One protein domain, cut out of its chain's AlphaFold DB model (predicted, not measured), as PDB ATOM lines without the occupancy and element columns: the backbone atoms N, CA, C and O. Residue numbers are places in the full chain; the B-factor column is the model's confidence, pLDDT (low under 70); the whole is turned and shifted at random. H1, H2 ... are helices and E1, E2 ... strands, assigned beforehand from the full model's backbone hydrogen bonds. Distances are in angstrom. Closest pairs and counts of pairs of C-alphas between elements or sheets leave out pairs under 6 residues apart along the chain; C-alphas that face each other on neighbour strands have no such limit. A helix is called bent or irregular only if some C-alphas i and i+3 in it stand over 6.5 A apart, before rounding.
ATOM      1  N   ALA A  30     172.985 127.601 163.869       88.81
ATOM      2  CA  ALA A  30     173.020 126.963 165.168       88.81
ATOM      3  C   ALA A  30     172.235 125.647 165.106       88.81
ATOM      4  O   ALA A  30     171.337 125.469 164.280       88.81
ATOM      5  N   PHE A  31     172.604 124.720 165.980       91.19
ATOM      6  CA  PHE A  31     171.940 123.433 166.140       91.19
ATOM      7  C   PHE A  31     171.296 123.414 167.526       91.19
ATOM      8  O   PHE A  31     171.915 123.858 168.489       91.19
ATOM      9  N   GLN A  32     170.057 122.941 167.619       90.88
ATOM     10  CA  GLN A  32     169.289 122.896 168.863       90.88
ATOM     11  C   GLN A  32     168.590 121.545 168.988       90.88
ATOM     12  O   GLN A  32     167.953 121.095 168.036       90.88
ATOM     13  N   ASP A  33     168.676 120.911 170.155       91.69
ATOM     14  CA  ASP A  33     167.961 119.660 170.417       91.69
ATOM     15  C   ASP A  33     166.443 119.855 170.400       91.69
ATOM     16  O   ASP A  33     165.913 120.834 170.935       91.69
ATOM     17  N   ILE A  34     165.747 118.889 169.797       91.44
ATOM     18  CA  ILE A  34     164.289 118.778 169.802       91.44
ATOM     19  C   ILE A  34     163.906 117.749 170.863       91.44
ATOM     20  O   ILE A  34     164.112 116.549 170.687       91.44
ATOM     21  N   TYR A  35     163.310 118.223 171.954       87.94
ATOM     22  CA  TYR A  35     162.888 117.368 173.069       87.94
ATOM     23  C   TYR A  35     161.633 116.546 172.763       87.94
ATOM     24  O   TYR A  35     161.427 115.482 173.343       87.94
ATOM     25  N   GLY A  36     160.798 117.022 171.842       89.19
ATOM     26  CA  GLY A  36     159.594 116.335 171.408       89.19
ATOM     27  C   GLY A  36     158.935 117.042 170.234       89.19
ATOM     28  O   GLY A  36     159.320 118.147 169.851       89.19
ATOM     29  N   PHE A  37     157.949 116.371 169.648       89.31
ATOM     30  CA  PHE A  37     157.238 116.836 168.454       89.31
ATOM     31  C   PHE A  37     155.833 117.374 168.768       89.31
ATOM     32  O   PHE A  37     155.033 117.567 167.858       89.31
ATOM     33  N   ASP A  38     155.542 117.625 170.046       89.94
ATOM     34  CA  ASP A  38     154.328 118.308 170.488       89.94
ATOM     35  C   ASP A  38     154.434 119.815 170.224       89.94
ATOM     36  O   ASP A  38     155.530 120.381 170.249       89.94
ATOM     37  N   ALA A  39     153.302 120.480 169.986       88.50
ATOM     38  CA  ALA A  39     153.277 121.895 169.610       88.50
ATOM     39  C   ALA A  39     154.016 122.793 170.619       88.50
ATOM     40  O   ALA A  39     154.849 123.602 170.214       88.50
ATOM     41  N   ASP A  40     153.795 122.570 171.916       89.62
ATOM     42  CA  ASP A  40     154.410 123.350 172.996       89.62
ATOM     43  C   ASP A  40     155.942 123.218 173.012       89.62
ATOM     44  O   ASP A  40     156.664 124.193 173.216       89.62
ATOM     45  N   LEU A  41     156.458 122.014 172.742       90.38
ATOM     46  CA  LEU A  41     157.900 121.747 172.695       90.38
ATOM     47  C   LEU A  41     158.532 122.317 171.423       90.38
ATOM     48  O   LEU A  41     159.642 122.851 171.458       90.38
ATOM     49  N   LEU A  42     157.816 122.254 170.299       89.62
ATOM     50  CA  LEU A  42     158.249 122.854 169.037       89.62
ATOM     51  C   LEU A  42     158.250 124.390 169.094       89.62
ATOM     52  O   LEU A  42     158.986 125.036 168.339       89.62
ATOM     53  N   ASP A  43     157.464 124.997 169.978       89.75
ATOM     54  CA  ASP A  43     157.437 126.446 170.203       89.75
ATOM     55  C   ASP A  43     158.642 126.989 170.953       89.75
ATOM     56  O   ASP A  43     158.989 128.157 170.777       89.75
ATOM     57  N   MET A  44     159.369 126.126 171.659       87.75
ATOM     58  CA  MET A  44     160.644 126.487 172.275       87.75
ATOM     59  C   MET A  44     161.775 126.663 171.249       87.75
ATOM     60  O   MET A  44     162.810 127.246 171.569       87.75
ATOM     61  N   ILE A  45     161.603 126.163 170.020       89.38
ATOM     62  CA  ILE A  45     162.632 126.221 168.979       89.38
ATOM     63  C   ILE A  45     162.630 127.613 168.329       89.38
ATOM     64  O   ILE A  45     161.597 128.038 167.792       89.38
ATOM     65  N   PRO A  46     163.779 128.314 168.301       87.06
ATOM     66  CA  PRO A  46     163.870 129.625 167.677       87.06
ATOM     67  C   PRO A  46     163.621 129.529 166.168       87.06
ATOM     68  O   PRO A  46     164.103 128.626 165.481       87.06
ATOM     69  N   GLN A  47     162.867 130.490 165.639       82.69
ATOM     70  CA  GLN A  47     162.613 130.613 164.207       82.69
ATOM     71  C   GLN A  47     163.591 131.603 163.552       82.69
ATOM     72  O   GLN A  47     163.976 132.583 164.192       82.69
ATOM     73  N   PRO A  48     163.957 131.414 162.268       86.25
ATOM     74  CA  PRO A  48     163.482 130.376 161.345       86.25
ATOM     75  C   PRO A  48     164.208 129.026 161.499       86.25
ATOM     76  O   PRO A  48     165.423 128.978 161.701       86.25
ATOM     77  N   VAL A  49     163.455 127.931 161.332       86.50
ATOM     78  CA  VAL A  49     163.989 126.559 161.273       86.50
ATOM     79  C   VAL A  49     164.244 126.192 159.812       86.50
ATOM     80  O   VAL A  49     163.339 126.281 158.988       86.50
ATOM     81  N   HIS A  50     165.472 125.788 159.492       84.38
ATOM     82  CA  HIS A  50     165.898 125.473 158.125       84.38
ATOM     83  C   HIS A  50     165.878 123.975 157.828       84.38
ATOM     84  O   HIS A  50     165.603 123.568 156.702       84.38
ATOM     85  N   ALA A  51     166.206 123.150 158.820       86.38
ATOM     86  CA  ALA A  51     166.228 121.702 158.678       86.38
ATOM     87  C   ALA A  51     165.990 121.021 160.026       86.38
ATOM     88  O   ALA A  51     166.254 121.602 161.078       86.38
ATOM     89  N   ILE A  52     165.521 119.776 159.980       87.44
ATOM     90  CA  ILE A  52     165.467 118.878 161.134       87.44
ATOM     91  C   ILE A  52     166.249 117.620 160.771       87.44
ATOM     92  O   ILE A  52     165.979 116.977 159.756       87.44
ATOM     93  N   ILE A  53     167.231 117.287 161.598       88.44
ATOM     94  CA  ILE A  53     168.045 116.083 161.489       88.44
ATOM     95  C   ILE A  53     167.457 115.068 162.461       88.44
ATOM     96  O   ILE A  53     167.394 115.333 163.658       88.44
ATOM     97  N   LEU A  54     167.017 113.920 161.949       87.38
ATOM     98  CA  LEU A  54     166.463 112.832 162.749       87.38
ATOM     99  C   LEU A  54     167.382 111.614 162.686       87.38
ATOM    100  O   LEU A  54     167.583 111.029 161.619       87.38
ATOM    101  N   LEU A  55     167.860 111.184 163.847       85.44
ATOM    102  CA  LEU A  55     168.508 109.900 164.052       85.44
ATOM    103  C   LEU A  55     167.506 108.932 164.687       85.44
ATOM    104  O   LEU A  55     166.905 109.229 165.718       85.44
ATOM    105  N   TYR A  56     167.326 107.768 164.068       83.75
ATOM    106  CA  TYR A  56     166.404 106.734 164.534       83.75
ATOM    107  C   TYR A  56     166.969 105.336 164.236       83.75
ATOM    108  O   TYR A  56     167.772 105.180 163.307       83.75
ATOM    109  N   PRO A  57     166.564 104.299 164.992       78.81
ATOM    110  CA  PRO A  57     167.069 102.952 164.802       78.81
ATOM    111  C   PRO A  57     166.448 102.342 163.544       78.81
ATOM    112  O   PRO A  57     165.231 102.360 163.342       78.81
ATOM    113  N   LEU A  58     167.290 101.779 162.678       72.25
ATOM    114  CA  LEU A  58     166.836 101.071 161.487       72.25
ATOM    115  C   LEU A  58     166.408  99.653 161.877       72.25
ATOM    116  O   LEU A  58     167.251  98.812 162.175       72.25
ATOM    117  N   LYS A  59     165.101  99.374 161.848       68.81
ATOM    118  CA  LYS A  59     164.584  98.000 161.933       68.81
ATOM    119  C   LYS A  59     164.650  97.330 160.555       68.81
ATOM    120  O   LYS A  59     164.313  97.950 159.538       68.81
ATOM    121  N   GLU A  60     165.069  96.065 160.519       57.75
ATOM    122  CA  GLU A  60     165.038  95.237 159.309       57.75
ATOM    123  C   GLU A  60     163.585  95.142 158.806       57.75
ATOM    124  O   GLU A  60     162.696  94.704 159.528       57.75
ATOM    125  N   GLY A  61     163.316  95.663 157.602       57.25
ATOM    126  CA  GLY A  61     161.968  95.756 157.015       57.25
ATOM    127  C   GLY A  61     161.445  97.185 156.803       57.25
ATOM    128  O   GLY A  61     160.685  97.420 155.863       57.25
ATOM    129  N   MET A  62     161.925  98.175 157.567       57.16
ATOM    130  CA  MET A  62     161.541  99.588 157.379       57.16
ATOM    131  C   MET A  62     162.081 100.164 156.057       57.16
ATOM    132  O   MET A  62     161.459 101.013 155.418       57.16
ATOM    133  N   THR A  63     163.257  99.701 155.626       52.47
ATOM    134  CA  THR A  63     163.944 100.197 154.425       52.47
ATOM    135  C   THR A  63     163.239  99.820 153.127       52.47
ATOM    136  O   THR A  63     163.313 100.588 152.173       52.47
ATOM    137  N   ASN A  64     162.532  98.685 153.104       46.03
ATOM    138  CA  ASN A  64     161.919  98.131 151.894       46.03
ATOM    139  C   ASN A  64     160.528  98.734 151.631       46.03
ATOM    140  O   ASN A  64     160.160  98.971 150.485       46.03
ATOM    141  N   ALA A  65     159.780  99.078 152.686       44.25
ATOM    142  CA  ALA A  65     158.487  99.756 152.554       44.25
ATOM    143  C   ALA A  65     158.621 101.200 152.026       44.25
ATOM    144  O   ALA A  65     157.756 101.693 151.304       44.25
ATOM    145  N   ASN A  66     159.745 101.864 152.318       49.25
ATOM    146  CA  ASN A  66     160.057 103.215 151.832       49.25
ATOM    147  C   ASN A  66     160.599 103.248 150.385       49.25
ATOM    148  O   ASN A  66     161.118 104.285 149.982       49.25
ATOM    149  N   ALA A  67     160.582 102.120 149.666       46.12
ATOM    150  CA  ALA A  67     160.799 102.044 148.216       46.12
ATOM    151  C   ALA A  67     159.490 101.729 147.458       46.12
ATOM    152  O   ALA A  67     159.374 101.968 146.264       46.12
ATOM    153  N   ALA A  68     158.484 101.186 148.156       39.03
ATOM    154  CA  ALA A  68     157.189 100.821 147.579       39.03
ATOM    155  C   ALA A  68     156.123 101.925 147.722       39.03
ATOM    156  O   ALA A  68     155.108 101.890 147.035       39.03
ATOM    157  N   THR A  69     156.351 102.922 148.587       44.88
ATOM    158  CA  THR A  69     155.437 104.068 148.796       44.88
ATOM    159  C   THR A  69     155.892 105.315 148.016       44.88
ATOM    160  O   THR A  69     155.653 106.441 148.444       44.88
ATOM    161  N   ASP A  70     156.588 105.109 146.894       49.12
ATOM    162  CA  ASP A  70     157.210 106.157 146.065       49.12
ATOM    163  C   ASP A  70     156.268 106.696 144.964       49.12
ATOM    164  O   ASP A  70     156.643 107.561 144.173       49.12
ATOM    165  N   GLY A  71     155.021 106.215 144.909       40.06
ATOM    166  CA  GLY A  71     154.000 106.673 143.969       40.06
ATOM    167  C   GLY A  71     152.854 107.384 144.685       40.06
ATOM    168  O   GLY A  71     152.225 106.793 145.553       40.06
ATOM    169  N   SER A  72     152.538 108.610 144.261       38.25
ATOM    170  CA  SER A  72     151.402 109.459 144.679       38.25
ATOM    171  C   SER A  72     151.562 110.284 145.968       38.25
ATOM    172  O   SER A  72     150.844 110.112 146.946       38.25
ATOM    173  N   VAL A  73     152.436 111.292 145.941       48.56
ATOM    174  CA  VAL A  73     152.150 112.543 146.668       48.56
ATOM    175  C   VAL A  73     152.292 113.693 145.678       48.56
ATOM    176  O   VAL A  73     153.276 113.767 144.941       48.56
ATOM    177  N   GLU A  74     151.245 114.512 145.595       40.62
ATOM    178  CA  GLU A  74     151.095 115.588 144.620       40.62
ATOM    179  C   GLU A  74     152.281 116.555 144.661       40.62
ATOM    180  O   GLU A  74     152.682 117.062 145.708       40.62
ATOM    181  N   LYS A  75     152.860 116.782 143.481       42.81
ATOM    182  CA  LYS A  75     153.971 117.703 143.267       42.81
ATOM    183  C   LYS A  75     153.424 119.127 143.274       42.81
ATOM    184  O   LYS A  75     152.973 119.614 142.240       42.81
ATOM    185  N   ASN A  76     153.471 119.792 144.421       35.50
ATOM    186  CA  ASN A  76     153.339 121.242 144.486       35.50
ATOM    187  C   ASN A  76     154.333 121.816 145.511       35.50
ATOM    188  O   ASN A  76     154.718 121.135 146.456       35.50
ATOM    189  N   VAL A  77     154.825 123.011 145.216       49.81
ATOM    190  CA  VAL A  77     156.204 123.506 145.398       49.81
ATOM    191  C   VAL A  77     156.778 123.639 146.826       49.81
ATOM    192  O   VAL A  77     156.067 123.887 147.790       49.81
ATOM    193  N   ASP A  78     158.120 123.561 146.843       44.31
ATOM    194  CA  ASP A  78     159.128 124.195 147.710       44.31
ATOM    195  C   ASP A  78     159.241 123.840 149.217       44.31
ATOM    196  O   ASP A  78     158.488 124.296 150.070       44.31
ATOM    197  N   ASN A  79     160.367 123.174 149.540       50.22
ATOM    198  CA  ASN A  79     161.207 123.393 150.739       50.22
ATOM    199  C   ASN A  79     161.199 122.401 151.923       50.22
ATOM    200  O   ASN A  79     161.777 122.739 152.955       50.22
ATOM    201  N   ILE A  80     160.719 121.154 151.797       53.44
ATOM    202  CA  ILE A  80     161.167 120.072 152.712       53.44
ATOM    203  C   ILE A  80     161.812 118.936 151.936       53.44
ATOM    204  O   ILE A  80     161.153 118.189 151.213       53.44
ATOM    205  N   TRP A  81     163.113 118.773 152.155       55.62
ATOM    206  CA  TRP A  81     163.908 117.696 151.586       55.62
ATOM    207  C   TRP A  81     164.293 116.735 152.708       55.62
ATOM    208  O   TRP A  81     165.013 117.112 153.630       55.62
ATOM    209  N   PHE A  82     163.839 115.487 152.632       59.59
ATOM    210  CA  PHE A  82     164.347 114.432 153.499       59.59
ATOM    211  C   PHE A  82     165.531 113.758 152.821       59.59
ATOM    212  O   PHE A  82     165.389 113.108 151.787       59.59
ATOM    213  N   MET A  83     166.717 113.888 153.401       59.72
ATOM    214  CA  MET A  83     167.903 113.185 152.922       59.72
ATOM    215  C   MET A  83     168.215 112.035 153.858       59.72
ATOM    216  O   MET A  83     168.467 112.234 155.044       59.72
ATOM    217  N   LYS A  84     168.213 110.817 153.314       61.81
ATOM    218  CA  LYS A  84     168.685 109.654 154.052       61.81
ATOM    219  C   LYS A  84     170.180 109.503 153.819       61.81
ATOM    220  O   LYS A  84     170.606 109.150 152.725       61.81
ATOM    221  N   GLN A  85     170.972 109.729 154.856       58.56
ATOM    222  CA  GLN A  85     172.409 109.485 154.809       58.56
ATOM    223  C   GLN A  85     172.699 108.009 155.128       58.56
ATOM    224  O   GLN A  85     173.171 107.673 156.207       58.56
ATOM    225  N   ASP A  86     172.361 107.105 154.206       57.41
ATOM    226  CA  ASP A  86     172.732 105.680 154.275       57.41
ATOM    227  C   ASP A  86     173.571 105.218 153.072       57.41
ATOM    228  O   ASP A  86     173.911 104.040 152.972       57.41
ATOM    229  N   GLY A  87     173.897 106.143 152.158       54.47
ATOM    230  CA  GLY A  87     174.624 105.871 150.916       54.47
ATOM    231  C   GLY A  87     173.841 105.033 149.901       54.47
ATOM    232  O   GLY A  87     174.428 104.594 148.918       54.47
ATOM    233  N   ARG A  88     172.546 104.773 150.140       57.06
ATOM    234  CA  ARG A  88     171.700 103.922 149.282       57.06
ATOM    235  C   ARG A  88     170.685 104.711 148.458       57.06
ATOM    236  O   ARG A  88     169.989 104.110 147.647       57.06
ATOM    237  N   LYS A  89     170.550 106.022 148.690       60.53
ATOM    238  CA  LYS A  89     169.649 106.895 147.928       60.53
ATOM    239  C   LYS A  89     170.445 107.996 147.235       60.53
ATOM    240  O   LYS A  89     171.136 108.761 147.901       60.53
ATOM    241  N   ASP A  90     170.295 108.084 145.916       54.22
ATOM    242  CA  ASP A  90     171.000 109.064 145.075       54.22
ATOM    243  C   ASP A  90     170.386 110.469 145.156       54.22
ATOM    244  O   ASP A  90     171.005 111.460 144.762       54.22
ATOM    245  N   HIS A  91     169.159 110.572 145.678       58.34
ATOM    246  CA  HIS A  91     168.385 111.807 145.731       58.34
ATOM    247  C   HIS A  91     167.606 111.934 147.049       58.34
ATOM    248  O   HIS A  91     167.280 110.922 147.683       58.34
ATOM    249  N   PRO A  92     167.261 113.164 147.465       61.59
ATOM    250  CA  PRO A  92     166.383 113.375 148.606       61.59
ATOM    251  C   PRO A  92     164.955 112.912 148.300       61.59
ATOM    252  O   PRO A  92     164.506 112.925 147.155       61.59
ATOM    253  N   ILE A  93     164.216 112.575 149.348       63.41
ATOM    254  CA  ILE A  93     162.809 112.197 149.289       63.41
ATOM    255  C   ILE A  93     161.963 113.347 149.802       63.41
ATOM    256  O   ILE A  93     162.251 113.943 150.835       63.41
ATOM    257  N   ILE A  94     160.885 113.637 149.087       65.19
ATOM    258  CA  ILE A  94     159.907 114.633 149.506       65.19
ATOM    259  C   ILE A  94     158.808 113.898 150.272       65.19
ATOM    260  O   ILE A  94     158.241 112.921 149.782       65.19
ATOM    261  N   HIS A  95     158.531 114.330 151.501       62.94
ATOM    262  CA  HIS A  95     157.524 113.689 152.351       62.94
ATOM    263  C   HIS A  95     156.192 114.442 152.418       62.94
ATOM    264  O   HIS A  95     155.177 113.776 152.638       62.94
ATOM    265  N   CYS A  96     156.190 115.764 152.222       61.25
ATOM    266  CA  CYS A  96     154.996 116.607 152.127       61.25
ATOM    267  C   CYS A  96     155.335 117.993 151.552       61.25
ATOM    268  O   CYS A  96     156.506 118.365 151.475       61.25
ATOM    269  N   ALA A  97     154.295 118.759 151.213       66.38
ATOM    270  CA  ALA A  97     154.377 120.209 151.060       66.38
ATOM    271  C   ALA A  97     154.319 120.894 152.440       66.38
ATOM    272  O   ALA A  97     153.717 120.355 153.370       66.38
ATOM    273  N   THR A  98     154.937 122.069 152.580       71.44
ATOM    274  CA  THR A  98     154.919 122.864 153.820       71.44
ATOM    275  C   THR A  98     154.983 124.359 153.517       71.44
ATOM    276  O   THR A  98     155.252 124.762 152.387       71.44
ATOM    277  N   SER A  99     154.849 125.185 154.555       76.56
ATOM    278  CA  SER A  99     155.209 126.602 154.525       76.56
ATOM    279  C   SER A  99     156.313 126.917 155.552       76.56
ATOM    280  O   SER A  99     156.432 126.211 156.553       76.56
ATOM    281  N   PRO A 100     157.091 128.008 155.395       74.56
ATOM    282  CA  PRO A 100     158.114 128.393 156.377       74.56
ATOM    283  C   PRO A 100     157.591 128.561 157.815       74.56
ATOM    284  O   PRO A 100     158.338 128.346 158.765       74.56
ATOM    285  N   GLY A 101     156.316 128.938 157.982       78.12
ATOM    286  CA  GLY A 101     155.684 129.093 159.295       78.12
ATOM    287  C   GLY A 101     155.190 127.781 159.910       78.12
ATOM    288  O   GLY A 101     155.171 127.655 161.133       78.12
ATOM    289  N   SER A 102     154.826 126.794 159.082       82.56
ATOM    290  CA  SER A 102     154.314 125.488 159.526       82.56
ATOM    291  C   SER A 102     155.370 124.375 159.531       82.56
ATOM    292  O   SER A 102     155.126 123.318 160.113       82.56
ATOM    293  N   PHE A 103     156.560 124.627 158.968       85.31
ATOM    294  CA  PHE A 103     157.637 123.651 158.753       85.31
ATOM    295  C   PHE A 103     157.896 122.718 159.940       85.31
ATOM    296  O   PHE A 103     157.934 121.496 159.776       85.31
ATOM    297  N   LYS A 104     158.071 123.280 161.143       86.19
ATOM    298  CA  LYS A 104     158.417 122.503 162.341       86.19
ATOM    299  C   LYS A 104     157.290 121.552 162.769       86.19
ATOM    300  O   LYS A 104     157.576 120.419 163.146       86.19
ATOM    301  N   TYR A 105     156.031 121.969 162.634       88.56
ATOM    302  CA  TYR A 105     154.869 121.147 162.984       88.56
ATOM    303  C   TYR A 105     154.597 120.083 161.919       88.56
ATOM    304  O   TYR A 105     154.416 118.914 162.250       88.56
ATOM    305  N   ASP A 106     154.645 120.458 160.637       84.81
ATOM    306  CA  ASP A 106     154.438 119.525 159.523       84.81
ATOM    307  C   ASP A 106     155.489 118.407 159.546       84.81
ATOM    308  O   ASP A 106     155.170 117.219 159.425       84.81
ATOM    309  N   THR A 107     156.750 118.782 159.783       84.06
ATOM    310  CA  THR A 107     157.850 117.824 159.921       84.06
ATOM    311  C   THR A 107     157.665 116.943 161.153       84.06
ATOM    312  O   THR A 107     157.821 115.726 161.047       84.06
ATOM    313  N   GLY A 108     157.287 117.517 162.301       86.19
ATOM    314  CA  GLY A 108     157.031 116.756 163.525       86.19
ATOM    315  C   GLY A 108     155.952 115.687 163.346       86.19
ATOM    316  O   GLY A 108     156.184 114.522 163.673       86.19
ATOM    317  N   ASN A 109     154.838 116.041 162.702       85.25
ATOM    318  CA  ASN A 109     153.746 115.112 162.393       85.25
ATOM    319  C   ASN A 109     154.207 113.943 161.508       85.25
ATOM    320  O   ASN A 109     153.825 112.788 161.713       85.25
ATOM    321  N   ILE A 110     155.058 114.217 160.515       83.44
ATOM    322  CA  ILE A 110     155.603 113.176 159.635       83.44
ATOM    323  C   ILE A 110     156.573 112.277 160.382       83.44
ATOM    324  O   ILE A 110     156.545 111.061 160.178       83.44
ATOM    325  N   ILE A 111     157.420 112.853 161.235       84.00
ATOM    326  CA  ILE A 111     158.367 112.088 162.043       84.00
ATOM    327  C   ILE A 111     157.612 111.126 162.961       84.00
ATOM    328  O   ILE A 111     157.901 109.925 162.954       84.00
ATOM    329  N   GLN A 112     156.596 111.626 163.663       83.81
ATOM    330  CA  GLN A 112     155.736 110.810 164.515       83.81
ATOM    331  C   GLN A 112     155.083 109.667 163.722       83.81
ATOM    332  O   GLN A 112     155.326 108.494 164.014       83.81
ATOM    333  N   LYS A 113     154.358 109.994 162.644       81.75
ATOM    334  CA  LYS A 113     153.563 109.026 161.872       81.75
ATOM    335  C   LYS A 113     154.394 108.017 161.074       81.75
ATOM    336  O   LYS A 113     154.051 106.841 160.967       81.75
ATOM    337  N   LYS A 114     155.476 108.460 160.425       76.88
ATOM    338  CA  LYS A 114     156.251 107.598 159.511       76.88
ATOM    339  C   LYS A 114     157.400 106.871 160.190       76.88
ATOM    340  O   LYS A 114     157.801 105.831 159.666       76.88
ATOM    341  N   PHE A 115     157.934 107.393 161.293       78.38
ATOM    342  CA  PHE A 115     159.152 106.859 161.904       78.38
ATOM    343  C   PHE A 115     158.926 106.403 163.345       78.38
ATOM    344  O   PHE A 115     159.204 105.241 163.636       78.38
ATOM    345  N   ILE A 116     158.380 107.253 164.219       81.06
ATOM    346  CA  ILE A 116     158.208 106.913 165.644       81.06
ATOM    347  C   ILE A 116     157.163 105.805 165.822       81.06
ATOM    348  O   ILE A 116     157.456 104.795 166.458       81.06
ATOM    349  N   GLU A 117     155.988 105.923 165.197       81.25
ATOM    350  CA  GLU A 117     154.931 104.899 165.275       81.25
ATOM    351  C   GLU A 117     155.394 103.534 164.752       81.25
ATOM    352  O   GLU A 117     155.088 102.490 165.325       81.25
ATOM    353  N   LYS A 118     156.200 103.517 163.688       74.38
ATOM    354  CA  LYS A 118     156.758 102.269 163.147       74.38
ATOM    355  C   LYS A 118     157.860 101.676 164.036       74.38
ATOM    356  O   LYS A 118     158.173 100.487 163.939       74.38
ATOM    357  N   CYS A 119     158.439 102.485 164.919       69.88
ATOM    358  CA  CYS A 119     159.468 102.093 165.875       69.88
ATOM    359  C   CYS A 119     158.942 101.955 167.314       69.88
ATOM    360  O   CYS A 119     159.760 101.947 168.229       69.88
ATOM    361  N   GLN A 120     157.629 101.760 167.519       69.19
ATOM    362  CA  GLN A 120     157.019 101.545 168.843       69.19
ATOM    363  C   GLN A 120     157.868 100.624 169.744       69.19
ATOM    364  O   GLN A 120     158.286  99.535 169.331       69.19
ATOM    365  N   GLY A 121     158.153 101.106 170.959       70.75
ATOM    366  CA  GLY A 121     158.979 100.432 171.968       70.75
ATOM    367  C   GLY A 121     160.483 100.727 171.909       70.75
ATOM    368  O   GLY A 121     161.213 100.241 172.768       70.75
ATOM    369  N   ASP A 122     160.962 101.507 170.935       75.50
ATOM    370  CA  ASP A 122     162.366 101.914 170.840       75.50
ATOM    371  C   ASP A 122     162.523 103.424 171.070       75.50
ATOM    372  O   ASP A 122     162.147 104.241 170.229       75.50
ATOM    373  N   ASN A 123     163.106 103.789 172.212       70.69
ATOM    374  CA  ASN A 123     163.305 105.185 172.613       70.69
ATOM    375  C   ASN A 123     164.638 105.768 172.115       70.69
ATOM    376  O   ASN A 123     165.035 106.851 172.537       70.69
ATOM    377  N   ARG A 124     165.366 105.061 171.243       80.12
ATOM    378  CA  ARG A 124     166.674 105.505 170.734       80.12
ATOM    379  C   ARG A 124     166.526 106.456 169.549       80.12
ATOM    380  O   ARG A 124     167.009 106.167 168.455       80.12
ATOM    381  N   PHE A 125     165.854 107.581 169.760       83.06
ATOM    382  CA  PHE A 125     165.763 108.656 168.777       83.06
ATOM    383  C   PHE A 125     166.509 109.897 169.266       83.06
ATOM    384  O   PHE A 125     166.560 110.185 170.458       83.06
ATOM    385  N   SER A 126     167.097 110.632 168.329       87.81
ATOM    386  CA  SER A 126     167.673 111.957 168.562       87.81
ATOM    387  C   SER A 126     167.227 112.854 167.418       87.81
ATOM    388  O   SER A 126     167.213 112.428 166.260       87.81
ATOM    389  N   ALA A 127     166.800 114.069 167.741       90.38
ATOM    390  CA  ALA A 127     166.324 115.025 166.760       90.38
ATOM    391  C   ALA A 127     166.933 116.401 167.029       90.38
ATOM    392  O   ALA A 127     166.939 116.875 168.160       90.38
ATOM    393  N   LEU A 128     167.436 117.033 165.972       90.88
ATOM    394  CA  LEU A 128     168.152 118.303 166.020       90.88
ATOM    395  C   LEU A 128     167.551 119.271 165.008       90.88
ATOM    396  O   LEU A 128     167.452 118.955 163.823       90.88
ATOM    397  N   ALA A 129     167.168 120.458 165.460       91.25
ATOM    398  CA  ALA A 129     166.764 121.563 164.607       91.25
ATOM    399  C   ALA A 129     167.993 122.373 164.182       91.25
ATOM    400  O   ALA A 129     168.853 122.705 164.996       91.25
ATOM    401  N   VAL A 130     168.045 122.733 162.903       90.44
ATOM    402  CA  VAL A 130     169.025 123.665 162.345       90.44
ATOM    403  C   VAL A 130     168.355 125.026 162.221       90.44
ATOM    404  O   VAL A 130     167.407 125.194 161.450       90.44
ATOM    405  N   VAL A 131     168.842 125.999 162.978       89.44
ATOM    406  CA  VAL A 131     168.248 127.335 163.116       89.44
ATOM    407  C   VAL A 131     169.261 128.410 162.731       89.44
ATOM    408  O   VAL A 131     170.460 128.149 162.632       89.44
ATOM    409  N   SER A 132     168.787 129.625 162.454       84.81
ATOM    410  CA  SER A 132     169.692 130.763 162.239       84.81
ATOM    411  C   SER A 132     170.387 131.132 163.552       84.81
ATOM    412  O   SER A 132     169.708 131.302 164.562       84.81
ATOM    413  N   SER A 133     171.712 131.290 163.539       72.50
ATOM    414  CA  SER A 133     172.474 131.828 164.677       72.50
ATOM    415  C   SER A 133     172.261 133.336 164.849       72.50
ATOM    416  O   SER A 133     172.401 133.846 165.955       72.50
TER     417      SER A 133
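AT A GLANCE: This is residues 30 to 133 of the 150 residues of the protein "Ubiquitin carboxyl-terminal hydrolase" of Plasmodium fragile (UniProt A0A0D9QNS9). A small three-stranded sheet has one long helix, H3, over one of its faces and running along its strands, while the short helices H1 and H2 lie near opposite ends of H3. A long stretch with no named element, residues 69 to 102, loops out between H2 and H3, and its residues 85 to 90 stick out from the body. The printed part has 104 residues with three named helices and three named strands, in the order E1, H1, E2, H2, H3, E3; the antiparallel sheet runs E1, E3, E2. The class is mixed, helices and strands, with 47 residues, under half, in named elements. The whole is compact, with a radius of gyration of the C-alphas of 13.9 A and spans of 36 by 35 by 23 A.

IN THESE COORDINATES: E1, residues 30 to 33, begins with C-alpha 30 at (173.020, 126.963, 165.168). H1 holds residues 39 to 43. E2, residues 49 to 55, is 17.5 A long from first to last C-alpha. H2 holds residues 62 to 68. H3, residues 103 to 119, is 22.8 A long and begins with C-alpha 103 at (157.637, 123.651, 158.753). H3 has a kink of 32 degrees near residue 113 and is only just irregular: C-alphas 114 and 117 are 6.50 A apart. E3, residues 126 to 132, is 19.9 A long and ends with C-alpha 132 at (169.692, 130.763, 162.239).

HOW THE PARTS SIT: E3 is the inner strand of the sheet, antiparallel to E1 at 149 degrees, with N 32 and O 129 within hydrogen-bond range at 2.9 A. E3 is antiparallel to E2 at 162 degrees, with N 53 and O 128 within range at 2.8 A. E1, H1 and E2 form a split strand-helix-strand unit, two strands that run the same way with E3 between them, and its crossover is right-handed. H3 is on the sheet at a height of 10.1 A and lies over E2, along the strands at 4 degrees on the local plane; the closest C-alphas of E2 and H3 are those of Val 49 and Lys 104, 7.0 A. H1 only just touches H3, with 3 pairs of C-alphas within 8 A, made by residues 104 to 105 of H3 alone; the closest are Leu 42 and Lys 104, 6.7 A. H2 is close to H3 but not clearly touching, with C-alphas of Met 62 and Lys 118 closest at 8.0 A. H1 and H2 are not on the sheet and are apart from each other. Every O i to N i+4 pair is within hydrogen-bond range in H1, against 11 of 13 in H3 and 0 of 3 in H2, where 2 of 4 O i to N i+3 pairs are.

THE WHOLE: The C-alphas farthest apart are those of Ala 68 and Ser 133, 38.6 A. The printed part has no cut, and the link H2 to H3, of 34 residues, is long. The mean pLDDT of the printed part is 72.4, and residues 59 to 97 and 119 to 120 are under 70.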